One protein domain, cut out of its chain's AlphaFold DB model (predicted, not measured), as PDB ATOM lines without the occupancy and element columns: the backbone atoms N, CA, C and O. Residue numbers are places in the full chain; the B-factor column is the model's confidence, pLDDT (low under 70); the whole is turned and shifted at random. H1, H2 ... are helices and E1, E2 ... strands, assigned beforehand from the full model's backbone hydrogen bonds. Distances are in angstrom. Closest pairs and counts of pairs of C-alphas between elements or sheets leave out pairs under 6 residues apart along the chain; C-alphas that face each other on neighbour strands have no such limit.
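This is residues 154 to 184 and 192 to 377 of the 434 residues of an uncharacterized protein of Colletotrichum gloeosporioides (strain Cg-14) (UniProt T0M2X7). One long, twisted sheet makes the body, with E2, E6 and E5 as long ribbons side by side, short E4 and E3 beside E5 towards one end and short E1 beside E2 towards the other. H3 makes an arm beyond the E1 end, where residues 365 to 377, of which 365 to 375 belong to H3, stick out; H1 also stands free. The 217 printed residues run H1 H2 E1 E2 E3 E4 E5 E6 H3, a mixed class with under half of the residues in named elements. The antiparallel order is E1 E2 E6 E5 E4 E3; the whole is loose, radius of gyration of the C-alphas 23.9 A, spans 86 by 43 by 29 A.

E6, residues 315 to 332, bends by 54 degrees at residue 329. E5, 298 to 311, forms a hairpin with it: N 306 and O 320, 2.9 A. E2, 228 to 241, is its other neighbour: N 235 and O 325, 2.9 A. E4, 276 to 282, pairs with E5: N 279 and O 307, 2.8 A. E3, 257 to 262, is an edge strand beside E4: N 261 and O 278, 2.8 A. E3 E4 E5 E6 form a meander, each strand the antiparallel neighbour of the one before. E1, 212 to 214, is the other edge: N 213 and O 232, 2.8 A. H1, 154 to 163, H2, 194 to 198, and H3, 360 to 375, are not on the sheet; O i to N i+4 pairs are within hydrogen-bond range throughout H1 and H2, and in 10 of 12 in H3.

H1 begins at C-alpha 154 (30.171, 99.470, 90.444). E6 spans 52.3 A, E5 42.5 A, E2 41.2 A and H3 23.4 A, ending at C-alpha 375 (11.398, 74.949, 130.509).

The farthest C-alphas, Lys 313 and Gly 377, are 88.8 A apart. Residues 185 to 191 are not printed; C-alphas 184 and 192 are 7.5 A apart. Of the links printed whole, E5 to E6 is tight and the others are long. Mean pLDDT of the printed part is 81.4; 48 residues are under 70, among them 357 to 377.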
ATOM      1  N   VAL A 154      29.502  99.584  91.749       81.25
ATOM      2  CA  VAL A 154      30.171  99.470  90.444       81.25
ATOM      3  C   VAL A 154      31.696  99.457  90.598       81.25
ATOM      4  O   VAL A 154      32.364  98.641  89.970       81.25
ATOM      5  N   LEU A 155      32.257 100.320  91.450       84.50
ATOM      6  CA  LEU A 155      33.698 100.399  91.711       84.50
ATOM      7  C   LEU A 155      34.229  99.147  92.422       84.50
ATOM      8  O   LEU A 155      35.283  98.641  92.046       84.50
ATOM      9  N   ILE A 156      33.499  98.625  93.410       86.44
ATOM     10  CA  ILE A 156      33.838  97.390  94.124       86.44
ATOM     11  C   ILE A 156      33.759  96.212  93.159       86.44
ATOM     12  O   ILE A 156      34.711  95.445  93.068       86.44
ATOM     13  N   THR A 157      32.669  96.084  92.397       86.44
ATOM     14  CA  THR A 157      32.522  95.032  91.386       86.44
ATOM     15  C   THR A 157      33.646  95.106  90.365       86.44
ATOM     16  O   THR A 157      34.253  94.084  90.064       86.44
ATOM     17  N   ARG A 158      33.990  96.302  89.879       87.06
ATOM     18  CA  ARG A 158      35.110  96.486  88.954       87.06
ATOM     19  C   ARG A 158      36.443  96.058  89.569       87.06
ATOM     20  O   ARG A 158      37.160  95.292  88.940       87.06
ATOM     21  N   GLY A 159      36.757  96.501  90.785       90.81
ATOM     22  CA  GLY A 159      37.997  96.117  91.466       90.81
ATOM     23  C   GLY A 159      38.080  94.612  91.751       90.81
ATOM     24  O   GLY A 159      39.147  94.012  91.637       90.81
ATOM     25  N   LEU A 160      36.948  93.972  92.059       88.44
ATOM     26  CA  LEU A 160      36.867  92.517  92.189       88.44
ATOM     27  C   LEU A 160      37.095  91.826  90.843       88.44
ATOM     28  O   LEU A 160      37.876  90.886  90.786       88.44
ATOM     29  N   LEU A 161      36.493  92.305  89.751       88.94
ATOM     30  CA  LEU A 161      36.718  91.752  88.409       88.94
ATOM     31  C   LEU A 161      38.181  91.895  87.963       88.94
ATOM     32  O   LEU A 161      38.722  90.968  87.374       88.94
ATOM     33  N   GLU A 162      38.835  93.013  88.286       88.88
ATOM     34  CA  GLU A 162      40.255  93.247  87.979       88.88
ATOM     35  C   GLU A 162      41.203  92.330  88.778       88.88
ATOM     36  O   GLU A 162      42.309  92.049  88.322       88.88
ATOM     37  N   THR A 163      40.783  91.846  89.951       88.19
ATOM     38  CA  THR A 163      41.593  90.980  90.832       88.19
ATOM     39  C   THR A 163      41.188  89.504  90.797       88.19
ATOM     40  O   THR A 163      41.880  88.666  91.375       88.19
ATOM     41  N   THR A 164      40.089  89.163  90.119       87.31
ATOM     42  CA  THR A 164      39.590  87.787  90.031       87.31
ATOM     43  C   THR A 164      40.509  86.950  89.147       87.31
ATOM     44  O   THR A 164      40.710  87.261  87.975       87.31
ATOM     45  N   SER A 165      41.033  85.852  89.694       89.38
ATOM     46  CA  SER A 165      41.756  84.837  88.923       89.38
ATOM     47  C   SER A 165      40.819  83.708  88.502       89.38
ATOM     48  O   SER A 165      40.039  83.210  89.318       89.38
ATOM     49  N   SER A 166      40.928  83.254  87.250       88.12
ATOM     50  CA  SER A 166      40.140  82.125  86.740       88.12
ATOM     51  C   SER A 166      40.491  80.803  87.422       88.12
ATOM     52  O   SER A 166      39.611  79.966  87.611       88.12
ATOM     53  N   SER A 167      41.750  80.643  87.834       87.88
ATOM     54  CA  SER A 167      42.285  79.423  88.445       87.88
ATOM     55  C   SER A 167      42.059  79.350  89.959       87.88
ATOM     56  O   SER A 167      42.458  78.381  90.604       87.88
ATOM     57  N   GLN A 168      41.482  80.394  90.563       88.50
ATOM     58  CA  GLN A 168      41.227  80.412  91.998       88.50
ATOM     59  C   GLN A 168      39.961  79.602  92.322       88.50
ATOM     60  O   GLN A 168      38.920  79.834  91.695       88.50
ATOM     61  N   PRO A 169      40.005  78.705  93.327       87.81
ATOM     62  CA  PRO A 169      38.828  77.985  93.791       87.81
ATOM     63  C   PRO A 169      37.718  78.925  94.265       87.81
ATOM     64  O   PRO A 169      37.940  79.832  95.069       87.81
ATOM     65  N   GLN A 170      36.506  78.674  93.786       89.62
ATOM     66  CA  GLN A 170      35.306  79.438  94.082       89.62
ATOM     67  C   GLN A 170      34.425  78.648  95.043       89.62
ATOM     68  O   GLN A 170      33.699  77.742  94.639       89.62
ATOM     69  N   ALA A 171      34.448  79.014  96.326       88.69
ATOM     70  CA  ALA A 171      33.638  78.336  97.339       88.69
ATOM     71  C   ALA A 171      32.129  78.426  97.049       88.69
ATOM     72  O   ALA A 171      31.380  77.545  97.442       88.69
ATOM     73  N   GLN A 172      31.685  79.480  96.363       90.94
ATOM     74  CA  GLN A 172      30.280  79.758  96.038       90.94
ATOM     75  C   GLN A 172      29.814  79.143  94.712       90.94
ATOM     76  O   GLN A 172      28.652  79.309  94.338       90.94
ATOM     77  N   LEU A 173      30.710  78.460  93.994       90.88
ATOM     78  CA  LEU A 173      30.393  77.763  92.757       90.88
ATOM     79  C   LEU A 173      29.957  76.337  93.087       90.88
ATOM     80  O   LEU A 173      30.724  75.518  93.586       90.88
ATOM     81  N   TRP A 174      28.687  76.061  92.833       89.69
ATOM     82  CA  TRP A 174      28.083  74.756  93.034       89.69
ATOM     83  C   TRP A 174      28.089  73.976  91.727       89.69
ATOM     84  O   TRP A 174      27.883  74.536  90.648       89.69
ATOM     85  N   GLN A 175      28.258  72.663  91.847       84.69
ATOM     86  CA  GLN A 175      27.893  71.736  90.781       84.69
ATOM     87  C   GLN A 175      26.391  71.440  90.855       84.69
ATOM     88  O   GLN A 175      25.764  71.650  91.899       84.69
ATOM     89  N   GLY A 176      25.811  70.999  89.741       76.31
ATOM     90  CA  GLY A 176      24.379  70.776  89.579       76.31
ATOM     91  C   GLY A 176      23.740  69.837  90.608       76.31
ATOM     92  O   GLY A 176      24.386  69.221  91.460       76.31
ATOM     93  N   SER A 177      22.414  69.732  90.537       70.62
ATOM     94  CA  SER A 177      21.635  68.845  91.406       70.62
ATOM     95  C   SER A 177      22.094  67.393  91.286       70.62
ATOM     96  O   SER A 177      22.304  66.899  90.185       70.62
ATOM     97  N   GLY A 178      22.213  66.700  92.420       68.50
ATOM     98  CA  GLY A 178      22.676  65.306  92.466       68.50
ATOM     99  C   GLY A 178      24.186  65.143  92.656       68.50
ATOM    100  O   GLY A 178      24.636  64.041  92.963       68.50
ATOM    101  N   TYR A 179      24.965  66.224  92.571       74.12
ATOM    102  CA  TYR A 179      26.380  66.180  92.918       74.12
ATOM    103  C   TYR A 179      26.578  66.179  94.441       74.12
ATOM    104  O   TYR A 179      26.170  67.111  95.141       74.12
ATOM    105  N   ALA A 180      27.229  65.136  94.959       67.38
ATOM    106  CA  ALA A 180      27.688  65.053  96.340       67.38
ATOM    107  C   ALA A 180      29.183  64.742  96.377       67.38
ATOM    108  O   ALA A 180      29.649  63.786  95.759       67.38
ATOM    109  N   CYS A 181      29.913  65.483  97.207       66.69
ATOM    110  CA  CYS A 181      31.237  65.081  97.660       66.69
ATOM    111  C   CYS A 181      31.093  63.983  98.726       66.69
ATOM    112  O   CYS A 181      31.372  64.222  99.897       66.69
ATOM    113  N   SER A 182      30.570  62.806  98.363       57.59
ATOM    114  CA  SER A 182      30.564  61.663  99.280       57.59
ATOM    115  C   SER A 182      31.864  60.880  99.135       57.59
ATOM    116  O   SER A 182      32.284  60.548  98.026       57.59
ATOM    117  N   ASP A 183      32.478  60.548 100.264       49.53
ATOM    118  CA  ASP A 183      33.680  59.729 100.302       49.53
ATOM    119  C   ASP A 183      33.438  58.344  99.688       49.53
ATOM    120  O   ASP A 183      32.486  57.638 100.021       49.53
ATOM    121  N   SER A 184      34.381  57.928  98.843       46.25
ATOM    122  CA  SER A 184      34.606  56.553  98.390       46.25
ATOM    123  C   SER A 184      33.503  55.902  97.540       46.25
ATOM    124  O   SER A 184      32.647  55.165  98.017       46.25
ATOM    125  N   ILE A 192      38.054  60.805  93.299       53.75
ATOM    126  CA  ILE A 192      37.248  61.901  93.875       53.75
ATOM    127  C   ILE A 192      37.444  63.137  93.001       53.75
ATOM    128  O   ILE A 192      38.595  63.538  92.810       53.75
ATOM    129  N   SER A 193      36.353  63.665  92.437       56.84
ATOM    130  CA  SER A 193      36.422  64.794  91.511       56.84
ATOM    131  C   SER A 193      37.338  65.862  92.120       56.84
ATOM    132  O   SER A 193      37.191  66.206  93.298       56.84
ATOM    133  N   GLU A 194      38.342  66.324  91.367       60.56
ATOM    134  CA  GLU A 194      39.339  67.281  91.866       60.56
ATOM    135  C   GLU A 194      38.670  68.524  92.466       60.56
ATOM    136  O   GLU A 194      39.176  69.083  93.436       60.56
ATOM    137  N   ALA A 195      37.460  68.853  92.008       62.62
ATOM    138  CA  ALA A 195      36.623  69.902  92.561       62.62
ATOM    139  C   ALA A 195      36.193  69.687  94.024       62.62
ATOM    140  O   ALA A 195      36.051  70.660  94.755       62.62
ATOM    141  N   CYS A 196      36.009  68.452  94.501       67.56
ATOM    142  CA  CYS A 196      35.757  68.200  95.928       67.56
ATOM    143  C   CYS A 196      37.011  68.385  96.790       67.56
ATOM    144  O   CYS A 196      36.901  68.637  97.986       67.56
ATOM    145  N   ARG A 197      38.204  68.226  96.204       66.94
ATOM    146  CA  ARG A 197      39.474  68.266  96.939       66.94
ATOM    147  C   ARG A 197      40.138  69.642  96.902       66.94
ATOM    148  O   ARG A 197      40.717  70.059  97.898       66.94
ATOM    149  N   PHE A 198      40.073  70.318  95.763       70.75
ATOM    150  CA  PHE A 198      40.721  71.604  95.513       70.75
ATOM    151  C   PHE A 198      39.718  72.744  95.295       70.75
ATOM    152  O   PHE A 198      40.126  73.900  95.252       70.75
ATOM    153  N   GLY A 199      38.418  72.439  95.228       76.50
ATOM    154  CA  GLY A 199      37.366  73.391  94.876       76.50
ATOM    155  C   GLY A 199      37.205  73.540  93.362       76.50
ATOM    156  O   GLY A 199      38.107  73.241  92.586       76.50
ATOM    157  N   THR A 200      36.029  73.987  92.927       83.81
ATOM    158  CA  THR A 200      35.758  74.333  91.524       83.81
ATOM    159  C   THR A 200      36.340  75.699  91.190       83.81
ATOM    160  O   THR A 200      36.115  76.648  91.941       83.81
ATOM    161  N   THR A 201      37.031  75.835  90.063       88.38
ATOM    162  CA  THR A 201      37.542  77.124  89.575       88.38
ATOM    163  C   THR A 201      36.609  77.722  88.514       88.38
ATOM    164  O   THR A 201      35.697  77.048  88.032       88.38
ATOM    165  N   LEU A 202      36.805  78.995  88.145       87.31
ATOM    166  CA  LEU A 202      36.058  79.597  87.030       87.31
ATOM    167  C   LEU A 202      36.528  79.067  85.672       87.31
ATOM    168  O   LEU A 202      35.748  79.064  84.726       87.31
ATOM    169  N   GLU A 203      37.778  78.612  85.569       86.25
ATOM    170  CA  GLU A 203      38.319  77.984  84.359       86.25
ATOM    171  C   GLU A 203      37.596  76.671  84.033       86.25
ATOM    172  O   GLU A 203      37.278  76.395  82.876       86.25
ATOM    173  N   ASP A 204      37.226  75.915  85.067       81.00
ATOM    174  CA  ASP A 204      36.533  74.637  84.918       81.00
ATOM    175  C   ASP A 204      35.021  74.771  84.725       81.00
ATOM    176  O   ASP A 204      34.359  73.764  84.485       81.00
ATOM    177  N   ILE A 205      34.447  75.980  84.816       85.12
ATOM    178  CA  ILE A 205      32.988  76.172  84.865       85.12
ATOM    179  C   ILE A 205      32.271  75.545  83.664       85.12
ATOM    180  O   ILE A 205      31.198  74.971  83.822       85.12
ATOM    181  N   ALA A 206      32.885  75.588  82.478       82.38
ATOM    182  CA  ALA A 206      32.331  75.005  81.257       82.38
ATOM    183  C   ALA A 206      32.308  73.465  81.271       82.38
ATOM    184  O   ALA A 206      31.514  72.858  80.558       82.38
ATOM    185  N   ASN A 207      33.162  72.839  82.086       81.88
ATOM    186  CA  ASN A 207      33.256  71.387  82.238       81.88
ATOM    187  C   ASN A 207      32.347  70.853  83.358       81.88
ATOM    188  O   ASN A 207      32.213  69.638  83.506       81.88
ATOM    189  N   LEU A 208      31.750  71.736  84.165       81.25
ATOM    190  CA  LEU A 208      30.860  71.348  85.253       81.25
ATOM    191  C   LEU A 208      29.468  70.995  84.727       81.25
ATOM    192  O   LEU A 208      28.932  71.629  83.819       81.25
ATOM    193  N   GLU A 209      28.842  70.006  85.357       81.56
ATOM    194  CA  GLU A 209      27.456  69.659  85.073       81.56
ATOM    195  C   GLU A 209      26.524  70.672  85.753       81.56
ATOM    196  O   GLU A 209      26.449  70.739  86.980       81.56
ATOM    197  N   ALA A 210      25.837  71.487  84.946       85.00
ATOM    198  CA  ALA A 210      24.859  72.494  85.378       85.00
ATOM    199  C   ALA A 210      25.332  73.399  86.547       85.00
ATOM    200  O   ALA A 210      24.664  73.459  87.588       85.00
ATOM    201  N   PRO A 211      26.462  74.118  86.397       90.06
ATOM    202  CA  PRO A 211      27.013  74.953  87.456       90.06
ATOM    203  C   PRO A 211      26.093  76.121  87.804       90.06
ATOM    204  O   PRO A 211      25.411  76.696  86.947       90.06
ATOM    205  N   PHE A 212      26.110  76.513  89.072       93.12
ATOM    206  CA  PHE A 212      25.398  77.694  89.542       93.12
ATOM    207  C   PHE A 212      26.129  78.370  90.698       93.12
ATOM    208  O   PHE A 212      26.896  77.750  91.430       93.12
ATOM    209  N   LEU A 213      25.859  79.658  90.881       93.31
ATOM    210  CA  LEU A 213      26.366  80.450  91.989       93.31
ATOM    211  C   LEU A 213      25.287  80.601  93.057       93.31
ATOM    212  O   LEU A 213      24.124  80.879  92.750       93.31
ATOM    213  N   ALA A 214      25.684  80.450  94.315       94.38
ATOM    214  CA  ALA A 214      24.854  80.771  95.467       94.38
ATOM    215  C   ALA A 214      25.715  81.368  96.584       94.38
ATOM    216  O   ALA A 214      26.912  81.114  96.667       94.38
ATOM    217  N   GLN A 215      25.108  82.176  97.453       92.94
ATOM    218  CA  GLN A 215      25.854  82.931  98.467       92.94
ATOM    219  C   GLN A 215      26.570  82.031  99.487       92.94
ATOM    220  O   GLN A 215      27.656  82.375  99.961       92.94
ATOM    221  N   LEU A 216      25.956  80.895  99.831       92.00
ATOM    222  CA  LEU A 216      26.535  79.907 100.735       92.00
ATOM    223  C   LEU A 216      27.514  78.990  99.990       92.00
ATOM    224  O   LEU A 216      27.282  78.682  98.816       92.00
ATOM    225  N   PRO A 217      28.582  78.528 100.662       89.75
ATOM    226  CA  PRO A 217      29.590  77.693 100.032       89.75
ATOM    227  C   PRO A 217      29.027  76.330  99.610       89.75
ATOM    228  O   PRO A 217      28.164  75.766 100.288       89.75
ATOM    229  N   ALA A 218      29.545  75.784  98.513       86.12
ATOM    230  CA  ALA A 218      29.212  74.459  98.015       86.12
ATOM    231  C   ALA A 218      29.425  73.395  99.100       86.12
ATOM    232  O   ALA A 218      30.447  73.367  99.785       86.12
ATOM    233  N   GLY A 219      28.423  72.534  99.278       80.81
ATOM    234  CA  GLY A 219      28.403  71.525 100.344       80.81
ATOM    235  C   GLY A 219      27.798  72.001 101.669       80.81
ATOM    236  O   GLY A 219      27.681  71.200 102.597       80.81
ATOM    237  N   TYR A 220      27.355  73.260 101.774       87.50
ATOM    238  CA  TYR A 220      26.612  73.728 102.944       87.50
ATOM    239  C   TYR A 220      25.336  72.899 103.148       87.50
ATOM    240  O   TYR A 220      24.506  72.796 102.246       87.50
ATOM    241  N   SER A 221      25.166  72.332 104.346       87.38
ATOM    242  CA  SER A 221      24.013  71.504 104.708       87.38
ATOM    243  C   SER A 221      23.253  72.104 105.880       87.38
ATOM    244  O   SER A 221      23.838  72.534 106.872       87.38
ATOM    245  N   THR A 222      21.928  72.080 105.793       86.31
ATOM    246  CA  THR A 222      21.027  72.559 106.844       86.31
ATOM    247  C   THR A 222      20.648  71.475 107.848       86.31
ATOM    248  O   THR A 222      19.799  71.692 108.712       86.31
ATOM    249  N   GLY A 223      21.273  70.296 107.773       85.69
ATOM    250  CA  GLY A 223      21.072  69.218 108.739       85.69
ATOM    251  C   GLY A 223      19.620  68.738 108.775       85.69
ATOM    252  O   GLY A 223      19.119  68.189 107.800       85.69
ATOM    253  N   LEU A 224      18.943  68.927 109.910       82.31
ATOM    254  CA  LEU A 224      17.577  68.440 110.151       82.31
ATOM    255  C   LEU A 224      16.474  69.424 109.743       82.31
ATOM    256  O   LEU A 224      15.306  69.180 110.038       82.31
ATOM    257  N   ILE A 225      16.801  70.553 109.118       82.38
ATOM    258  CA  ILE A 225      15.795  71.509 108.643       82.38
ATOM    259  C   ILE A 225      15.876  71.656 107.132       82.38
ATOM    260  O   ILE A 225      16.932  71.464 106.532       82.38
ATOM    261  N   ARG A 226      14.749  71.985 106.502       87.00
ATOM    262  CA  ARG A 226      14.685  72.292 105.071       87.00
ATOM    263  C   ARG A 226      14.723  73.801 104.894       87.00
ATOM    264  O   ARG A 226      13.897  74.502 105.471       87.00
ATOM    265  N   GLN A 227      15.678  74.280 104.107       88.81
ATOM    266  CA  GLN A 227      15.881  75.698 103.826       88.81
ATOM    267  C   GLN A 227      16.121  75.906 102.332       88.81
ATOM    268  O   GLN A 227      16.537  74.984 101.623       88.81
ATOM    269  N   PHE A 228      15.851  77.123 101.875       91.75
ATOM    270  CA  PHE A 228      15.932  77.511 100.473       91.75
ATOM    271  C   PHE A 228      16.703  78.817 100.363       91.75
ATOM    272  O   PHE A 228      16.475  79.728 101.156       91.75
ATOM    273  N   ILE A 229      17.586  78.915  99.375       93.38
ATOM    274  CA  ILE A 229      18.319  80.149  99.078       93.38
ATOM    275  C   ILE A 229      18.282  80.432  97.574       93.38
ATOM    276  O   ILE A 229      18.066  79.502  96.784       93.38
ATOM    277  N   PRO A 230      18.498  81.690  97.159       95.25
ATOM    278  CA  PRO A 230      18.659  82.011  95.755       95.25
ATOM    279  C   PRO A 230      19.886  81.341  95.143       95.25
ATOM    280  O   PRO A 230      20.936  81.216  95.780       95.25
ATOM    281  N   ARG A 231      19.765  80.995  93.866       94.69
ATOM    282  CA  ARG A 231      20.886  80.687  92.984       94.69
ATOM    283  C   ARG A 231      20.747  81.383  91.644       94.69
ATOM    284  O   ARG A 231      19.634  81.708  91.221       94.69
ATOM    285  N   ILE A 232      21.879  81.552  90.975       94.44
ATOM    286  CA  ILE A 232      21.977  82.114  89.629       94.44
ATOM    287  C   ILE A 232      22.807  81.164  88.773       94.44
ATOM    288  O   ILE A 232      23.887  80.740  89.183       94.44
ATOM    289  N   ASN A 233      22.319  80.838  87.582       93.00
ATOM    290  CA  ASN A 233      23.085  80.138  86.560       93.00
ATOM    291  C   ASN A 233      23.032  80.917  85.248       93.00
ATOM    292  O   ASN A 233      21.984  81.437  84.859       93.00
ATOM    293  N   SER A 234      24.162  80.965  84.559       91.25
ATOM    294  CA  SER A 234      24.294  81.666  83.289       91.25
ATOM    295  C   SER A 234      24.875  80.722  82.251       91.25
ATOM    296  O   SER A 234      25.835  80.003  82.518       91.25
ATOM    297  N   THR A 235      24.275  80.718  81.067       90.94
ATOM    298  CA  THR A 235      24.761  79.978  79.901       90.94
ATOM    299  C   THR A 235      25.096  80.964  78.800       90.94
ATOM    300  O   THR A 235      24.271  81.826  78.479       90.94
ATOM    301  N   THR A 236      26.280  80.818  78.217       91.44
ATOM    302  CA  THR A 236      26.795  81.727  77.194       91.44
ATOM    303  C   THR A 236      26.869  81.014  75.854       91.44
ATOM    304  O   THR A 236      27.448  79.935  75.762       91.44
ATOM    305  N   ASP A 237      26.314  81.640  74.825       93.75
ATOM    306  CA  ASP A 237      26.447  81.239  73.427       93.75
ATOM    307  C   ASP A 237      27.271  82.293  72.679       93.75
ATOM    308  O   ASP A 237      27.040  83.496  72.842       93.75
ATOM    309  N   VAL A 238      28.264  81.853  71.905       93.75
ATOM    310  CA  VAL A 238      29.188  82.739  71.183       93.75
ATOM    311  C   VAL A 238      29.148  82.397  69.702       93.75
ATOM    312  O   VAL A 238      29.501  81.289  69.303       93.75
ATOM    313  N   ALA A 239      28.772  83.373  68.883       95.00
ATOM    314  CA  ALA A 239      28.657  83.225  67.440       95.00
ATOM    315  C   ALA A 239      29.503  84.267  66.701       95.00
ATOM    316  O   ALA A 239      29.557  85.441  67.083       95.00
ATOM    317  N   LEU A 240      30.139  83.834  65.609       93.75
ATOM    318  CA  LEU A 240      30.779  84.734  64.654       93.75
ATOM    319  C   LEU A 240      29.700  85.402  63.792       93.75
ATOM    320  O   LEU A 240      28.729  84.754  63.404       93.75
ATOM    321  N   MET A 241      29.879  86.678  63.474       92.75
ATOM    322  CA  MET A 241      28.923  87.464  62.693       92.75
ATOM    323  C   MET A 241      29.588  88.164  61.512       92.75
ATOM    324  O   MET A 241      30.816  88.276  61.446       92.75
ATOM    325  N   THR A 242      28.768  88.673  60.595       91.12
ATOM    326  CA  THR A 242      29.226  89.567  59.531       91.12
ATOM    327  C   THR A 242      29.127  91.038  59.952       91.12
ATOM    328  O   THR A 242      28.543  91.386  60.981       91.12
ATOM    329  N   ALA A 243      29.718  91.925  59.148       88.06
ATOM    330  CA  ALA A 243      29.725  93.367  59.397       88.06
ATOM    331  C   ALA A 243      28.343  94.026  59.232       88.06
ATOM    332  O   ALA A 243      28.130  95.158  59.687       88.06
ATOM    333  N   GLU A 244      27.432  93.368  58.516       88.38
ATOM    334  CA  GLU A 244      26.060  93.824  58.287       88.38
ATOM    335  C   GLU A 244      25.187  93.619  59.526       88.38
ATOM    336  O   GLU A 244      24.361  94.478  59.830       88.38
ATOM    337  N   ASP A 245      25.416  92.535  60.270       89.56
ATOM    338  CA  ASP A 245      24.614  92.189  61.446       89.56
ATOM    339  C   ASP A 245      25.036  92.952  62.714       89.56
ATOM    340  O   ASP A 245      24.343  92.918  63.734       89.56
ATOM    341  N   PHE A 246      26.179  93.645  62.676       91.00
ATOM    342  CA  PHE A 246      26.647  94.444  63.803       91.00
ATOM    343  C   PHE A 246      25.781  95.711  63.983       91.00
ATOM    344  O   PHE A 246      25.659  96.515  63.051       91.00
ATOM    345  N   PRO A 247      25.221  95.963  65.180       90.06
ATOM    346  CA  PRO A 247      24.352  97.112  65.434       90.06
ATOM    347  C   PRO A 247      25.127  98.443  65.440       90.06
ATOM    348  O   PRO A 247      25.657  98.884  66.457       90.06
ATOM    349  N   ARG A 248      25.152  99.127  64.288       83.38
ATOM    350  CA  ARG A 248      25.904 100.384  64.080       83.38
ATOM    351  C   ARG A 248      25.346 101.603  64.827       83.38
ATOM    352  O   ARG A 248      26.074 102.563  65.028       83.38
ATOM    353  N   SER A 249      24.077 101.586  65.234       85.81
ATOM    354  CA  SER A 249      23.394 102.725  65.878       85.81
ATOM    355  C   SER A 249      23.396 102.681  67.412       85.81
ATOM    356  O   SER A 249      22.682 103.452  68.054       85.81
ATOM    357  N   CYS A 250      24.204 101.803  68.008       88.88
ATOM    358  CA  CYS A 250      24.258 101.582  69.454       88.88
ATOM    359  C   CYS A 250      24.721 102.807  70.256       88.88
ATOM    360  O   CYS A 250      24.312 102.993  71.396       88.88
ATOM    361  N   GLU A 251      25.537 103.670  69.650       87.25
ATOM    362  CA  GLU A 251      25.976 104.936  70.248       87.25
ATOM    363  C   GLU A 251      24.821 105.938  70.411       87.25
ATOM    364  O   GLU A 251      24.776 106.709  71.363       87.25
ATOM    365  N   THR A 252      23.864 105.909  69.481       89.12
ATOM    366  CA  THR A 252      22.734 106.850  69.433       89.12
ATOM    367  C   THR A 252      21.451 106.301  70.050       89.12
ATOM    368  O   THR A 252      20.477 107.037  70.213       89.12
ATOM    369  N   MET A 253      21.407 105.001  70.346       88.56
ATOM    370  CA  MET A 253      20.205 104.347  70.844       88.56
ATOM    371  C   MET A 253      20.022 104.666  72.341       88.56
ATOM    372  O   MET A 253      20.942 104.496  73.141       88.56
ATOM    373  N   PRO A 254      18.852 105.176  72.759       88.75
ATOM    374  CA  PRO A 254      18.651 105.576  74.144       88.75
ATOM    375  C   PRO A 254      18.665 104.355  75.070       88.75
ATOM    376  O   PRO A 254      17.891 103.413  74.894       88.75
ATOM    377  N   GLY A 255      19.535 104.402  76.080       86.69
ATOM    378  CA  GLY A 255      19.663 103.371  77.107       86.69
ATOM    379  C   GLY A 255      20.574 102.195  76.750       86.69
ATOM    380  O   GLY A 255      20.824 101.380  77.635       86.69
ATOM    381  N   SER A 256      21.097 102.103  75.523       92.38
ATOM    382  CA  SER A 256      22.105 101.092  75.181       92.38
ATOM    383  C   SER A 256      23.481 101.458  75.714       92.38
ATOM    384  O   SER A 256      23.788 102.624  75.970       92.38
ATOM    385  N   PHE A 257      24.330 100.445  75.862       91.62
ATOM    386  CA  PHE A 257      25.727 100.638  76.227       91.62
ATOM    387  C   PHE A 257      26.611 100.554  74.986       91.62
ATOM    388  O   PHE A 257      26.539  99.591  74.218       91.62
ATOM    389  N   TRP A 258      27.466 101.561  74.833       93.38
ATOM    390  CA  TRP A 258      28.470 101.646  73.785       93.38
ATOM    391  C   TRP A 258      29.816 102.038  74.387       93.38
ATOM    392  O   TRP A 258      29.900 102.975  75.183       93.38
ATOM    393  N   ALA A 259      30.875 101.338  73.989       91.88
ATOM    394  CA  ALA A 259      32.242 101.697  74.335       91.88
ATOM    395  C   ALA A 259      33.181 101.406  73.165       91.88
ATOM    396  O   ALA A 259      33.039 100.398  72.475       91.88
ATOM    397  N   SER A 260      34.165 102.280  72.964       91.50
ATOM    398  CA  SER A 260      35.210 102.102  71.961       91.50
ATOM    399  C   SER A 260      36.566 102.296  72.617       91.50
ATOM    400  O   SER A 260      36.877 103.375  73.123       91.50
ATOM    401  N   TYR A 261      37.375 101.249  72.589       89.56
ATOM    402  CA  TYR A 261      38.743 101.258  73.072       89.56
ATOM    403  C   TYR A 261      39.691 101.177  71.886       89.56
ATOM    404  O   TYR A 261      39.499 100.390  70.959       89.56
ATOM    405  N   LEU A 262      40.737 101.989  71.935       85.19
ATOM    406  CA  LEU A 262      41.871 101.896  71.034       85.19
ATOM    407  C   LEU A 262      43.107 101.750  71.907       85.19
ATOM    408  O   LEU A 262      43.430 102.639  72.695       85.19
ATOM    409  N   THR A 263      43.788 100.619  71.787       77.38
ATOM    410  CA  THR A 263      45.120 100.496  72.373       77.38
ATOM    411  C   THR A 263      46.067 101.315  71.510       77.38
ATOM    412  O   THR A 263      46.280 101.018  70.334       77.38
ATOM    413  N   GLY A 264      46.589 102.407  72.072       62.59
ATOM    414  CA  GLY A 264      47.650 103.160  71.422       62.59
ATOM    415  C   GLY A 264      48.841 102.230  71.249       62.59
ATOM    416  O   GLY A 264      49.350 101.712  72.244       62.59
ATOM    417  N   GLY A 265      49.262 101.994  70.002       54.97
ATOM    418  CA  GLY A 265      50.539 101.344  69.730       54.97
ATOM    419  C   GLY A 265      51.596 102.069  70.552       54.97
ATOM    420  O   GLY A 265      51.761 103.280  70.398       54.97
ATOM    421  N   GLY A 266      52.191 101.368  71.521       47.03
ATOM    422  CA  GLY A 266      53.052 101.986  72.519       47.03
ATOM    423  C   GLY A 266      54.079 102.878  71.836       47.03
ATOM    424  O   GLY A 266      54.826 102.419  70.973       47.03
ATOM    425  N   GLY A 267      54.094 104.159  72.206       47.91
ATOM    426  CA  GLY A 267      55.137 105.073  71.769       47.91
ATOM    427  C   GLY A 267      56.506 104.441  72.024       47.91
ATOM    428  O   GLY A 267      56.826 104.075  73.151       47.91
ATOM    429  N   MET A 268      57.273 104.274  70.950       48.91
ATOM    430  CA  MET A 268      58.719 104.027  70.868       48.91
ATOM    431  C   MET A 268      59.404 102.910  71.694       48.91
ATOM    432  O   MET A 268      60.585 102.700  71.437       48.91
ATOM    433  N   SER A 269      58.761 102.145  72.589       50.38
ATOM    434  CA  SER A 269      59.524 101.237  73.485       50.38
ATOM    435  C   SER A 269      59.281  99.725  73.377       50.38
ATOM    436  O   SER A 269      60.082  98.982  73.933       50.38
ATOM    437  N   TYR A 270      58.279  99.225  72.641       50.28
ATOM    438  CA  TYR A 270      58.160  97.778  72.363       50.28
ATOM    439  C   TYR A 270      57.686  97.510  70.924       50.28
ATOM    440  O   TYR A 270      56.480  97.488  70.665       50.28
ATOM    441  N   PRO A 271      58.607  97.312  69.963       50.25
ATOM    442  CA  PRO A 271      58.252  96.939  68.599       50.25
ATOM    443  C   PRO A 271      57.714  95.503  68.603       50.25
ATOM    444  O   PRO A 271      58.476  94.558  68.779       50.25
ATOM    445  N   GLY A 272      56.401  95.319  68.442       58.66
ATOM    446  CA  GLY A 272      55.854  93.966  68.303       58.66
ATOM    447  C   GLY A 272      54.341  93.806  68.386       58.66
ATOM    448  O   GLY A 272      53.835  92.830  67.840       58.66
ATOM    449  N   TYR A 273      53.608  94.736  69.008       61.47
ATOM    450  CA  TYR A 273      52.154  94.608  69.139       61.47
ATOM    451  C   TYR A 273      51.421  95.618  68.252       61.47
ATOM    452  O   TYR A 273      51.604  96.825  68.436       61.47
ATOM    453  N   PRO A 274      50.616  95.151  67.281       70.50
ATOM    454  CA  PRO A 274      49.798  96.034  66.467       70.50
ATOM    455  C   PRO A 274      48.718  96.713  67.320       70.50
ATOM    456  O   PRO A 274      48.270  96.122  68.308       70.50
ATOM    457  N   PRO A 275      48.276  97.929  66.956       76.81
ATOM    458  CA  PRO A 275      47.149  98.556  67.625       76.81
ATOM    459  C   PRO A 275      45.902  97.674  67.484       76.81
ATOM    460  O   PRO A 275      45.617  97.105  66.425       76.81
ATOM    461  N   VAL A 276      45.166  97.555  68.586       83.75
ATOM    462  CA  VAL A 276      43.895  96.830  68.668       83.75
ATOM    463  C   VAL A 276      42.789  97.831  68.945       83.75
ATOM    464  O   VAL A 276      42.863  98.578  69.929       83.75
ATOM    465  N   SER A 277      41.757  97.828  68.104       88.62
ATOM    466  CA  SER A 277      40.512  98.541  68.373       88.62
ATOM    467  C   SER A 277      39.420  97.551  68.756       88.62
ATOM    468  O   SER A 277      39.221  96.531  68.098       88.62
ATOM    469  N   ILE A 278      38.724  97.853  69.848       90.75
ATOM    470  CA  ILE A 278      37.605  97.069  70.360       90.75
ATOM    471  C   ILE A 278      36.414  98.007  70.472       90.75
ATOM    472  O   ILE A 278      36.431  98.948  71.264       90.75
ATOM    473  N   GLN A 279      35.373  97.734  69.701       92.88
ATOM    474  CA  GLN A 279      34.074  98.377  69.827       92.88
ATOM    475  C   GLN A 279      33.090  97.399  70.457       92.88
ATOM    476  O   GLN A 279      33.014  96.231  70.070       92.88
ATOM    477  N   ILE A 280      32.337  97.887  71.431       94.44
ATOM    478  CA  ILE A 280      31.428  97.108  72.257       94.44
ATOM    479  C   ILE A 280      30.049  97.742  72.156       94.44
ATOM    480  O   ILE A 280      29.894  98.918  72.475       94.44
ATOM    481  N   CYS A 281      29.050  96.956  71.763       94.62
ATOM    482  CA  CYS A 281      27.648  97.343  71.804       94.62
ATOM    483  C   CYS A 281      26.834  96.334  72.607       94.62
ATOM    484  O   CYS A 281      26.854  95.141  72.315       94.62
ATOM    485  N   MET A 282      26.042  96.816  73.555       94.75
ATOM    486  CA  MET A 282      24.973  96.044  74.180       94.75
ATOM    487  C   MET A 282      23.645  96.766  73.915       94.75
ATOM    488  O   MET A 282      23.359  97.780  74.561       94.75
ATOM    489  N   PRO A 283      22.857  96.307  72.923       90.25
ATOM    490  CA  PRO A 283      21.601  96.942  72.561       90.25
ATOM    491  C   PRO A 283      20.509  96.626  73.588       90.25
ATOM    492  O   PRO A 283      20.482  95.547  74.178       90.25
ATOM    493  N   GLY A 284      19.565  97.553  73.741       85.88
ATOM    494  CA  GLY A 284      18.483  97.474  74.725       85.88
ATOM    495  C   GLY A 284      18.575  98.597  75.752       85.88
ATOM    496  O   GLY A 284      19.579  99.291  75.831       85.88
ATOM    497  N   ASN A 285      17.506  98.804  76.521       87.75
ATOM    498  CA  ASN A 285      17.490  99.842  77.544       87.75
ATOM    499  C   ASN A 285      18.052  99.310  78.873       87.75
ATOM    500  O   ASN A 285      17.316  98.770  79.698       87.75
ATOM    501  N   LEU A 286      19.350  99.504  79.088       85.12
ATOM    502  CA  LEU A 286      20.082  99.083  80.287       85.12
ATOM    503  C   LEU A 286      19.830  99.992  81.497       85.12
ATOM    504  O   LEU A 286      20.277  99.688  82.598       85.12
ATOM    505  N   THR A 287      19.082 101.090  81.322       82.75
ATOM    506  CA  THR A 287      18.598 101.898  82.457       82.75
ATOM    507  C   THR A 287      17.487 101.193  83.236       82.75
ATOM    508  O   THR A 287      17.173 101.582  84.359       82.75
ATOM    509  N   THR A 288      16.895 100.140  82.664       83.56
ATOM    510  CA  THR A 288      15.853  99.340  83.309       83.56
ATOM    511  C   THR A 288      16.357  97.944  83.618       83.56
ATOM    512  O   THR A 288      16.901  97.265  82.751       83.56
ATOM    513  N   THR A 289      16.142  97.496  84.853       85.31
ATOM    514  CA  THR A 289      16.512  96.140  85.261       85.31
ATOM    515  C   THR A 289      15.567  95.107  84.634       85.31
ATOM    516  O   THR A 289      14.346  95.288  84.703       85.31
ATOM    517  N   PRO A 290      16.079  94.006  84.050       89.31
ATOM    518  CA  PRO A 290      15.236  92.899  83.600       89.31
ATOM    519  C   PRO A 290      14.675  92.083  84.777       89.31
ATOM    520  O   PRO A 290      13.746  91.290  84.603       89.31
ATOM    521  N   TRP A 291      15.228  92.273  85.978       89.31
ATOM    522  CA  TRP A 291      14.855  91.531  87.170       89.31
ATOM    523  C   TRP A 291      13.468  91.915  87.666       89.31
ATOM    524  O   TRP A 291      13.150  93.082  87.903       89.31
ATOM    525  N   LYS A 292      12.643  90.898  87.903       91.62
ATOM    526  CA  LYS A 292      11.346  91.049  88.553       91.62
ATOM    527  C   LYS A 292      11.494  90.797  90.044       91.62
ATOM    528  O   LYS A 292      12.181  89.869  90.476       91.62
ATOM    529  N   ARG A 293      10.776  91.593  90.836       91.00
ATOM    530  CA  ARG A 293      10.689  91.451  92.292       91.00
ATOM    531  C   ARG A 293       9.805  90.256  92.671       91.00
ATOM    532  O   ARG A 293       8.677  90.423  93.122       91.00
ATOM    533  N   THR A 294      10.306  89.052  92.441       92.25
ATOM    534  CA  THR A 294       9.609  87.788  92.694       92.25
ATOM    535  C   THR A 294      10.593  86.713  93.145       92.25
ATOM    536  O   THR A 294      11.785  86.799  92.848       92.25
ATOM    537  N   ARG A 295      10.087  85.712  93.874       92.75
ATOM    538  CA  ARG A 295      10.824  84.480  94.185       92.75
ATOM    539  C   ARG A 295      10.577  83.360  93.174       92.75
ATOM    540  O   ARG A 295      11.258  82.341  93.222       92.75
ATOM    541  N   ASP A 296       9.620  83.547  92.266       94.56
ATOM    542  CA  ASP A 296       9.427  82.646  91.132       94.56
ATOM    543  C   ASP A 296      10.672  82.648  90.240       94.56
ATOM    544  O   ASP A 296      11.387  83.653  90.132       94.56
ATOM    545  N   ARG A 297      10.901  81.525  89.559       95.19
ATOM    546  CA  ARG A 297      11.975  81.408  88.579       95.19
ATOM    547  C   ARG A 297      11.824  82.471  87.499       95.19
ATOM    548  O   ARG A 297      10.750  82.655  86.923       95.19
ATOM    549  N   GLN A 298      12.930  83.123  87.183       95.50
ATOM    550  CA  GLN A 298      13.021  84.082  86.096       95.50
ATOM    551  C   GLN A 298      14.231  83.770  85.224       95.50
ATOM    552  O   GLN A 298      15.301  83.429  85.723       95.50
ATOM    553  N   THR A 299      14.035  83.887  83.915       96.12
ATOM    554  CA  THR A 299      15.071  83.706  82.903       96.12
ATOM    555  C   THR A 299      14.995  84.885  81.950       96.12
ATOM    556  O   THR A 299      13.908  85.236  81.485       96.12
ATOM    557  N   PHE A 300      16.135  85.499  81.669       94.62
ATOM    558  CA  PHE A 300      16.266  86.570  80.689       94.62
ATOM    559  C   PHE A 300      17.582  86.417  79.925       94.62
ATOM    560  O   PHE A 300      18.500  85.730  80.376       94.62
ATOM    561  N   THR A 301      17.657  87.044  78.754       95.06
ATOM    562  CA  THR A 301      18.816  86.955  77.863       95.06
ATOM    563  C   THR A 301      19.312  88.347  77.525       95.06
ATOM    564  O   THR A 301      18.529  89.215  77.139       95.06
ATOM    565  N   GLU A 302      20.620  88.535  77.629       94.06
ATOM    566  CA  GLU A 302      21.324  89.759  77.268       94.06
ATOM    567  C   GLU A 302      22.287  89.461  76.118       94.06
ATOM    568  O   GLU A 302      22.858  88.374  76.031       94.06
ATOM    569  N   ASN A 303      22.446  90.419  75.202       94.62
ATOM    570  CA  ASN A 303      23.267  90.249  74.007       94.62
ATOM    571  C   ASN A 303      24.373  91.301  73.980       94.62
ATOM    572  O   ASN A 303      24.089  92.494  74.019       94.62
ATOM    573  N   LEU A 304      25.618  90.859  73.848       95.00
ATOM    574  CA  LEU A 304      26.800  91.692  73.684       95.00
ATOM    575  C   LEU A 304      27.369  91.488  72.280       95.00
ATOM    576  O   LEU A 304      27.612  90.360  71.857       95.00
ATOM    577  N   TYR A 305      27.602  92.582  71.574       95.44
ATOM    578  CA  TYR A 305      28.192  92.603  70.244       95.44
ATOM    579  C   TYR A 305      29.582  93.215  70.338       95.44
ATOM    580  O   TYR A 305      29.752  94.311  70.877       95.44
ATOM    581  N   LEU A 306      30.572  92.513  69.797       94.69
ATOM    582  CA  LEU A 306      31.959  92.955  69.765       94.69
ATOM    583  C   LEU A 306      32.408  93.102  68.318       94.69
ATOM    584  O   LEU A 306      32.226  92.194  67.510       94.69
ATOM    585  N   ASN A 307      33.031  94.231  68.011       93.25
ATOM    586  CA  ASN A 307      33.790  94.438  66.790       93.25
ATOM    587  C   ASN A 307      35.249  94.639  67.194       93.25
ATOM    588  O   ASN A 307      35.594  95.625  67.846       93.25
ATOM    589  N   ILE A 308      36.085  93.667  66.847       91.12
ATOM    590  CA  ILE A 308      37.498  93.652  67.203       91.12
ATOM    591  C   ILE A 308      38.307  93.741  65.917       91.12
ATOM    592  O   ILE A 308      38.194  92.864  65.052       91.12
ATOM    593  N   SER A 309      39.139  94.775  65.807       87.19
ATOM    594  CA  SER A 309      40.078  94.947  64.706       87.19
ATOM    595  C   SER A 309      41.523  94.927  65.196       87.19
ATOM    596  O   SER A 309      41.880  95.543  66.204       87.19
ATOM    597  N   PHE A 310      42.357  94.195  64.461       82.38
ATOM    598  CA  PHE A 310      43.793  94.095  64.689       82.38
ATOM    599  C   PHE A 310      44.530  94.534  63.425       82.38
ATOM    600  O   PHE A 310      44.254  94.023  62.335       82.38
ATOM    601  N   GLU A 311      45.489  95.443  63.567       67.62
ATOM    602  CA  GLU A 311      46.289  95.950  62.448       67.62
ATOM    603  C   GLU A 311      47.597  95.153  62.292       67.62
ATOM    604  O   GLU A 311      48.685  95.624  62.605       67.62
ATOM    605  N   LEU A 312      47.504  93.896  61.848       65.12
ATOM    606  CA  LEU A 312      48.678  93.117  61.420       65.12
ATOM    607  C   LEU A 312      49.128  93.564  60.008       65.12
ATOM    608  O   LEU A 312      48.663  94.576  59.494       65.12
ATOM    609  N   LYS A 313      50.012  92.801  59.336       62.44
ATOM    610  CA  LYS A 313      50.366  93.040  57.913       62.44
ATOM    611  C   LYS A 313      49.136  93.146  56.991       62.44
ATOM    612  O   LYS A 313      49.227  93.781  55.948       62.44
ATOM    613  N   GLU A 314      48.015  92.547  57.396       63.38
ATOM    614  CA  GLU A 314      46.687  92.741  56.816       63.38
ATOM    615  C   GLU A 314      45.679  93.020  57.950       63.38
ATOM    616  O   GLU A 314      45.733  92.341  58.985       63.38
ATOM    617  N   PRO A 315      44.766  93.997  57.795       67.19
ATOM    618  CA  PRO A 315      43.775  94.315  58.814       67.19
ATOM    619  C   PRO A 315      42.771  93.168  58.947       67.19
ATOM    620  O   PRO A 315      42.044  92.845  58.005       67.19
ATOM    621  N   LYS A 316      42.702  92.560  60.135       80.69
ATOM    622  CA  LYS A 316      41.710  91.526  60.445       80.69
ATOM    623  C   LYS A 316      40.632  92.120  61.337       80.69
ATOM    624  O   LYS A 316      40.906  92.493  62.476       80.69
ATOM    625  N   ILE A 317      39.414  92.183  60.810       84.75
ATOM    626  CA  ILE A 317      38.217  92.606  61.539       84.75
ATOM    627  C   ILE A 317      37.377  91.363  61.824       84.75
ATOM    628  O   ILE A 317      37.183  90.523  60.944       84.75
ATOM    629  N   SER A 318      36.899  91.228  63.057       90.19
ATOM    630  CA  SER A 318      36.009  90.142  63.462       90.19
ATOM    631  C   SER A 318      34.837  90.679  64.269       90.19
ATOM    632  O   SER A 318      35.021  91.501  65.168       90.19
ATOM    633  N   TYR A 319      33.645  90.188  63.940       93.75
ATOM    634  CA  TYR A 319      32.406  90.523  64.624       93.75
ATOM    635  C   TYR A 319      31.922  89.307  65.401       93.75
ATOM    636  O   TYR A 319      31.881  88.197  64.870       93.75
ATOM    637  N   TRP A 320      31.552  89.528  66.654       94.94
ATOM    638  CA  TRP A 320      31.093  88.484  67.559       94.94
ATOM    639  C   TRP A 320      29.791  88.903  68.215       94.94
ATOM    640  O   TRP A 320      29.642  90.055  68.626       94.94
ATOM    641  N   LYS A 321      28.883  87.944  68.376       95.56
ATOM    642  CA  LYS A 321      27.728  88.054  69.262       95.56
ATOM    643  C   LYS A 321      27.864  87.052  70.381       95.56
ATOM    644  O   LYS A 321      28.071  85.865  70.151       95.56
ATOM    645  N   ILE A 322      27.723  87.569  71.587       95.69
ATOM    646  CA  ILE A 322      27.735  86.818  72.825       95.69
ATOM    647  C   ILE A 322      26.336  86.963  73.418       95.69
ATOM    648  O   ILE A 322      25.925  88.060  73.792       95.69
ATOM    649  N   SER A 323      25.593  85.864  73.468       95.44
ATOM    650  CA  SER A 323      24.263  85.800  74.067       95.44
ATOM    651  C   SER A 323      24.364  85.103  75.416       95.44
ATOM    652  O   SER A 323      24.675  83.916  75.491       95.44
ATOM    653  N   MET A 324      24.096  85.836  76.493       94.25
ATOM    654  CA  MET A 324      24.121  85.309  77.853       94.25
ATOM    655  C   MET A 324      22.690  85.135  78.353       94.25
ATOM    656  O   MET A 324      21.958  86.110  78.512       94.25
ATOM    657  N   SER A 325      22.283  83.890  78.594       95.31
ATOM    658  CA  SER A 325      20.994  83.577  79.211       95.31
ATOM    659  C   SER A 325      21.197  83.317  80.694       95.31
ATOM    660  O   SER A 325      21.833  82.337  81.077       95.31
ATOM    661  N   THR A 326      20.647  84.197  81.520       95.00
ATOM    662  CA  THR A 326      20.735  84.118  82.977       95.00
ATOM    663  C   THR A 326      19.406  83.637  83.524       95.00
ATOM    664  O   THR A 326      18.346  84.182  83.215       95.00
ATOM    665  N   THR A 327      19.460  82.592  84.338       96.00
ATOM    666  CA  THR A 327      18.323  82.068  85.081       96.00
ATOM    667  C   THR A 327      18.590  82.217  86.573       96.00
ATOM    668  O   THR A 327      19.691  81.974  87.061       96.00
ATOM    669  N   ALA A 328      17.568  82.633  87.307       95.50
ATOM    670  CA  ALA A 328      17.634  82.797  88.745       95.50
ATOM    671  C   ALA A 328      16.340  82.347  89.410       95.50
ATOM    672  O   ALA A 328      15.250  82.424  88.838       95.50
ATOM    673  N   GLY A 329      16.474  81.876  90.639       95.19
ATOM    674  CA  GLY A 329      15.372  81.380  91.448       95.19
ATOM    675  C   GLY A 329      15.915  80.703  92.695       95.19
ATOM    676  O   GLY A 329      17.048  80.957  93.095       95.19
ATOM    677  N   TYR A 330      15.115  79.839  93.306       95.06
ATOM    678  CA  TYR A 330      15.439  79.236  94.597       95.06
ATOM    679  C   TYR A 330      15.696  77.752  94.424       95.06
ATOM    680  O   TYR A 330      15.085  77.102  93.580       95.06
ATOM    681  N   PHE A 331      16.579  77.207  95.246       93.69
ATOM    682  CA  PHE A 331      16.787  75.769  95.341       93.69
ATOM    683  C   PHE A 331      16.804  75.344  96.804       93.69
ATOM    684  O   PHE A 331      17.053  76.152  97.702       93.69
ATOM    685  N   GLN A 332      16.512  74.068  97.044       92.38
ATOM    686  CA  GLN A 332      16.598  73.496  98.380       92.38
ATOM    687  C   GLN A 332      18.057  73.195  98.720       92.38
ATOM    688  O   GLN A 332      18.736  72.478  97.982       92.38
ATOM    689  N   LEU A 333      18.519  73.685  99.866       91.94
ATOM    690  CA  LEU A 333      19.838  73.334 100.377       91.94
ATOM    691  C   LEU A 333      19.919  71.837 100.734       91.94
ATOM    692  O   LEU A 333      18.906  71.237 101.138       91.94
ATOM    693  N   PRO A 334      21.118  71.234 100.624       90.56
ATOM    694  CA  PRO A 334      21.387  69.922 101.191       90.56
ATOM    695  C   PRO A 334      20.945  69.840 102.655       90.56
ATOM    696  O   PRO A 334      21.084  70.781 103.430       90.56
ATOM    697  N   ASN A 335      20.400  68.698 103.038       87.69
ATOM    698  CA  ASN A 335      19.963  68.348 104.382       87.69
ATOM    699  C   ASN A 335      20.086  66.827 104.550       87.69
ATOM    700  O   ASN A 335      20.426  66.105 103.615       87.69
ATOM    701  N   GLU A 336      19.783  66.318 105.739       84.88
ATOM    702  CA  GLU A 336      19.889  64.889 106.065       84.88
ATOM    703  C   GLU A 336      19.001  63.987 105.190       84.88
ATOM    704  O   GLU A 336      19.268  62.792 105.091       84.88
ATOM    705  N   TRP A 337      17.970  64.532 104.534       83.12
ATOM    706  CA  TRP A 337      17.074  63.758 103.672       83.12
ATOM    707  C   TRP A 337      17.495  63.723 102.206       83.12
ATOM    708  O   TRP A 337      17.236  62.719 101.551       83.12
ATOM    709  N   ASN A 338      18.082  64.800 101.675       83.75
ATOM    710  CA  ASN A 338      18.430  64.888 100.252       83.75
ATOM    711  C   ASN A 338      19.938  64.823  99.973       83.75
ATOM    712  O   ASN A 338      20.275  64.491  98.848       83.75
ATOM    713  N   GLN A 339      20.817  65.081 100.956       83.88
ATOM    714  CA  GLN A 339      22.299  65.070 100.904       83.88
ATOM    715  C   GLN A 339      22.975  65.916  99.800       83.88
ATOM    716  O   GLN A 339      24.141  66.276  99.941       83.88
ATOM    717  N   THR A 340      22.256  66.291  98.748       87.31
ATOM    718  CA  THR A 340      22.684  67.061  97.583       87.31
ATOM    719  C   THR A 340      21.862  68.337  97.462       87.31
ATOM    720  O   THR A 340      20.768  68.461  98.025       87.31
ATOM    721  N   ALA A 341      22.365  69.290  96.677       89.50
ATOM    722  CA  ALA A 341      21.590  70.464  96.303       89.50
ATOM    723  C   ALA A 341      20.352  70.050  95.494       89.50
ATOM    724  O   ALA A 341      20.424  69.179  94.623       89.50
ATOM    725  N   GLY A 342      19.215  70.674  95.796       89.19
ATOM    726  CA  GLY A 342      17.986  70.492  95.037       89.19
ATOM    727  C   GLY A 342      18.044  71.137  93.651       89.19
ATOM    728  O   GLY A 342      18.924  71.944  93.330       89.19
ATOM    729  N   GLU A 343      17.059  70.799  92.829       91.62
ATOM    730  CA  GLU A 343      16.822  71.463  91.549       91.62
ATOM    731  C   GLU A 343      16.327  72.906  91.735       91.62
ATOM    732  O   GLU A 343      15.966  73.339  92.836       91.62
ATOM    733  N   LEU A 344      16.333  73.665  90.636       92.94
ATOM    734  CA  LEU A 344      15.791  75.018  90.611       92.94
ATOM    735  C   LEU A 344      14.269  74.926  90.674       92.94
ATOM    736  O   LEU A 344      13.653  74.261  89.848       92.94
ATOM    737  N   LEU A 345      13.671  75.626  91.625       93.62
ATOM    738  CA  LEU A 345      12.228  75.675  91.786       93.62
ATOM    739  C   LEU A 345      11.621  76.683  90.813       93.62
ATOM    740  O   LEU A 345      12.105  77.808  90.704       93.62
ATOM    741  N   ASP A 346      10.522  76.305  90.160       93.81
ATOM    742  CA  ASP A 346       9.803  77.202  89.247       93.81
ATOM    743  C   ASP A 346       8.996  78.284  89.988       93.81
ATOM    744  O   ASP A 346       8.745  79.361  89.442       93.81
ATOM    745  N   LYS A 347       8.592  78.009  91.234       93.38
ATOM    746  CA  LYS A 347       7.716  78.857  92.055       93.38
ATOM    747  C   LYS A 347       8.326  79.200  93.404       93.38
ATOM    748  O   LYS A 347       9.171  78.458  93.903       93.38
ATOM    749  N   ASP A 348       7.846  80.295  93.998       91.50
ATOM    750  CA  ASP A 348       8.214  80.722  95.350       91.50
ATOM    751  C   ASP A 348       8.137  79.536  96.332       91.50
ATOM    752  O   ASP A 348       7.044  78.993  96.546       91.50
ATOM    753  N   PRO A 349       9.263  79.127  96.953       90.44
ATOM    754  CA  PRO A 349       9.273  78.019  97.900       90.44
ATOM    755  C   PRO A 349       8.333  78.242  99.086       90.44
ATOM    756  O   PRO A 349       7.830  77.259  99.624       90.44
ATOM    757  N   PHE A 350       8.064  79.493  99.467       86.56
ATOM    758  CA  PHE A 350       7.198  79.872 100.588       86.56
ATOM    759  C   PHE A 350       5.774  80.254 100.152       86.56
ATOM    760  O   PHE A 350       4.945  80.626 100.982       86.56
ATOM    761  N   GLY A 351       5.473  80.170  98.854       83.94
ATOM    762  CA  GLY A 351       4.147  80.446  98.316       83.94
ATOM    763  C   GLY A 351       3.121  79.343  98.629       83.94
ATOM    764  O   GLY A 351       3.466  78.262  99.105       83.94
ATOM    765  N   PRO A 352       1.834  79.553  98.296       77.75
ATOM    766  CA  PRO A 352       0.763  78.579  98.550       77.75
ATOM    767  C   PRO A 352       0.968  77.230  97.836       77.75
ATOM    768  O   PRO A 352       0.528  76.198  98.338       77.75
ATOM    769  N   GLN A 353       1.652  77.244  96.688       75.69
ATOM    770  CA  GLN A 353       2.046  76.061  95.907       75.69
ATOM    771  C   GLN A 353       3.539  75.717  96.076       75.69
ATOM    772  O   GLN A 353       4.080  74.913  95.322       75.69
ATOM    773  N   GLY A 354       4.221  76.368  97.022       76.50
ATOM    774  CA  GLY A 354       5.660  76.265  97.208       76.50
ATOM    775  C   GLY A 354       6.102  74.925  97.791       76.50
ATOM    776  O   GLY A 354       5.355  74.243  98.497       76.50
ATOM    777  N   ALA A 355       7.363  74.570  97.531       78.69
ATOM    778  CA  ALA A 355       7.995  73.359  98.058       78.69
ATOM    779  C   ALA A 355       8.007  73.311  99.601       78.69
ATOM    780  O   ALA A 355       8.063  72.233 100.198       78.69
ATOM    781  N   CYS A 356       7.915  74.467 100.262       78.25
ATOM    782  CA  CYS A 356       7.778  74.581 101.704       78.25
ATOM    783  C   CYS A 356       6.306  74.598 102.152       78.25
ATOM    784  O   CYS A 356       5.817  75.563 102.735       78.25
ATOM    785  N   HIS A 357       5.562  73.515 101.921       61.16
ATOM    786  CA  HIS A 357       4.166  73.448 102.365       61.16
ATOM    787  C   HIS A 357       4.055  73.128 103.870       61.16
ATOM    788  O   HIS A 357       4.418  72.029 104.286       61.16
ATOM    789  N   ARG A 358       3.556  74.080 104.686       55.59
ATOM    790  CA  ARG A 358       3.181  74.018 106.135       55.59
ATOM    791  C   ARG A 358       4.189  73.409 107.136       55.59
ATOM    792  O   ARG A 358       3.920  73.419 108.336       55.59
ATOM    793  N   GLY A 359       5.315  72.872 106.672       59.81
ATOM    794  CA  GLY A 359       6.241  72.053 107.449       59.81
ATOM    795  C   GLY A 359       7.545  72.750 107.820       59.81
ATOM    796  O   GLY A 359       7.980  72.582 108.953       59.81
ATOM    797  N   CYS A 360       8.165  73.542 106.936       69.25
ATOM    798  CA  CYS A 360       9.487  74.113 107.251       69.25
ATOM    799  C   CYS A 360       9.419  75.269 108.256       69.25
ATOM    800  O   CYS A 360      10.275  75.347 109.128       69.25
ATOM    801  N   GLU A 361       8.366  76.093 108.245       60.06
ATOM    802  CA  GLU A 361       8.146  77.085 109.315       60.06
ATOM    803  C   GLU A 361       7.941  76.404 110.678       60.06
ATOM    804  O   GLU A 361       8.483  76.826 111.702       60.06
ATOM    805  N   LYS A 362       7.224  75.271 110.685       58.09
ATOM    806  CA  LYS A 362       6.998  74.477 111.897       58.09
ATOM    807  C   LYS A 362       8.236  73.732 112.377       58.09
ATOM    808  O   LYS A 362       8.290  73.403 113.554       58.09
ATOM    809  N   GLN A 363       9.237  73.481 111.533       61.03
ATOM    810  CA  GLN A 363      10.493  72.861 111.979       61.03
ATOM    811  C   GLN A 363      11.220  73.734 113.011       61.03
ATOM    812  O   GLN A 363      11.877  73.199 113.898       61.03
ATOM    813  N   VAL A 364      11.037  75.057 112.946       56.19
ATOM    814  CA  VAL A 364      11.544  76.002 113.951       56.19
ATOM    815  C   VAL A 364      10.575  76.138 115.138       56.19
ATOM    816  O   VAL A 364      11.012  76.255 116.277       56.19
ATOM    817  N   GLN A 365       9.255  76.068 114.918       51.38
ATOM    818  CA  GLN A 365       8.264  76.192 116.005       51.38
ATOM    819  C   GLN A 365       8.108  74.935 116.879       51.38
ATOM    820  O   GLN A 365       7.929  75.072 118.084       51.38
ATOM    821  N   VAL A 366       8.199  73.722 116.320       53.53
ATOM    822  CA  VAL A 366       8.170  72.459 117.091       53.53
ATOM    823  C   VAL A 366       9.326  72.415 118.091       53.53
ATOM    824  O   VAL A 366       9.177  71.854 119.171       53.53
ATOM    825  N   TYR A 367      10.452  73.056 117.763       52.16
ATOM    826  CA  TYR A 367      11.560  73.269 118.688       52.16
ATOM    827  C   TYR A 367      11.170  74.190 119.856       52.16
ATOM    828  O   TYR A 367      11.387  73.823 121.008       52.16
ATOM    829  N   ASN A 368      10.529  75.332 119.583       50.00
ATOM    830  CA  ASN A 368      10.069  76.230 120.646       50.00
ATOM    831  C   ASN A 368       9.044  75.549 121.566       50.00
ATOM    832  O   ASN A 368       9.117  75.735 122.773       50.00
ATOM    833  N   ASP A 369       8.134  74.728 121.033       49.41
ATOM    834  CA  ASP A 369       7.117  74.034 121.839       49.41
ATOM    835  C   ASP A 369       7.705  72.884 122.684       49.41
ATOM    836  O   ASP A 369       7.286  72.674 123.822       49.41
ATOM    837  N   PHE A 370       8.723  72.170 122.178       50.34
ATOM    838  CA  PHE A 370       9.473  71.182 122.969       50.34
ATOM    839  C   PHE A 370      10.291  71.843 124.083       50.34
ATOM    840  O   PHE A 370      10.248  71.381 125.217       50.34
ATOM    841  N   MET A 371      10.991  72.942 123.782       47.28
ATOM    842  CA  MET A 371      11.816  73.659 124.761       47.28
ATOM    843  C   MET A 371      10.985  74.417 125.794       47.28
ATOM    844  O   MET A 371      11.416  74.530 126.932       47.28
ATOM    845  N   LEU A 372       9.807  74.935 125.434       47.66
ATOM    846  CA  LEU A 372       8.904  75.581 126.393       47.66
ATOM    847  C   LEU A 372       8.256  74.556 127.330       47.66
ATOM    848  O   LEU A 372       8.149  74.822 128.521       47.66
ATOM    849  N   LYS A 373       7.924  73.355 126.837       44.34
ATOM    850  CA  LYS A 373       7.480  72.253 127.705       44.34
ATOM    851  C   LYS A 373       8.581  71.702 128.609       44.34
ATOM    852  O   LYS A 373       8.261  71.270 129.710       44.34
ATOM    853  N   ASP A 374       9.841  71.736 128.176       45.16
ATOM    854  CA  ASP A 374      10.981  71.383 129.036       45.16
ATOM    855  C   ASP A 374      11.348  72.519 130.006       45.16
ATOM    856  O   ASP A 374      11.756  72.255 131.134       45.16
ATOM    857  N   LYS A 375      11.142  73.792 129.631       40.09
ATOM    858  CA  LYS A 375      11.398  74.949 130.509       40.09
ATOM    859  C   LYS A 375      10.416  75.087 131.662       40.09
ATOM    860  O   LYS A 375      10.814  75.575 132.714       40.09
ATOM    861  N   ASP A 376       9.190  74.597 131.513       41.91
ATOM    862  CA  ASP A 376       8.270  74.464 132.648       41.91
ATOM    863  C   ASP A 376       8.640  73.274 133.571       41.91
ATOM    864  O   ASP A 376       7.974  73.047 134.582       41.91
ATOM    865  N   GLY A 377       9.712  72.524 133.259       46.06
ATOM    866  CA  GLY A 377      10.143  71.332 133.997       46.06
ATOM    867  C   GLY A 377      11.636  71.209 134.346       46.06
ATOM    868  O   GLY A 377      11.985  70.247 135.033       46.06
TER     869      GLY A 377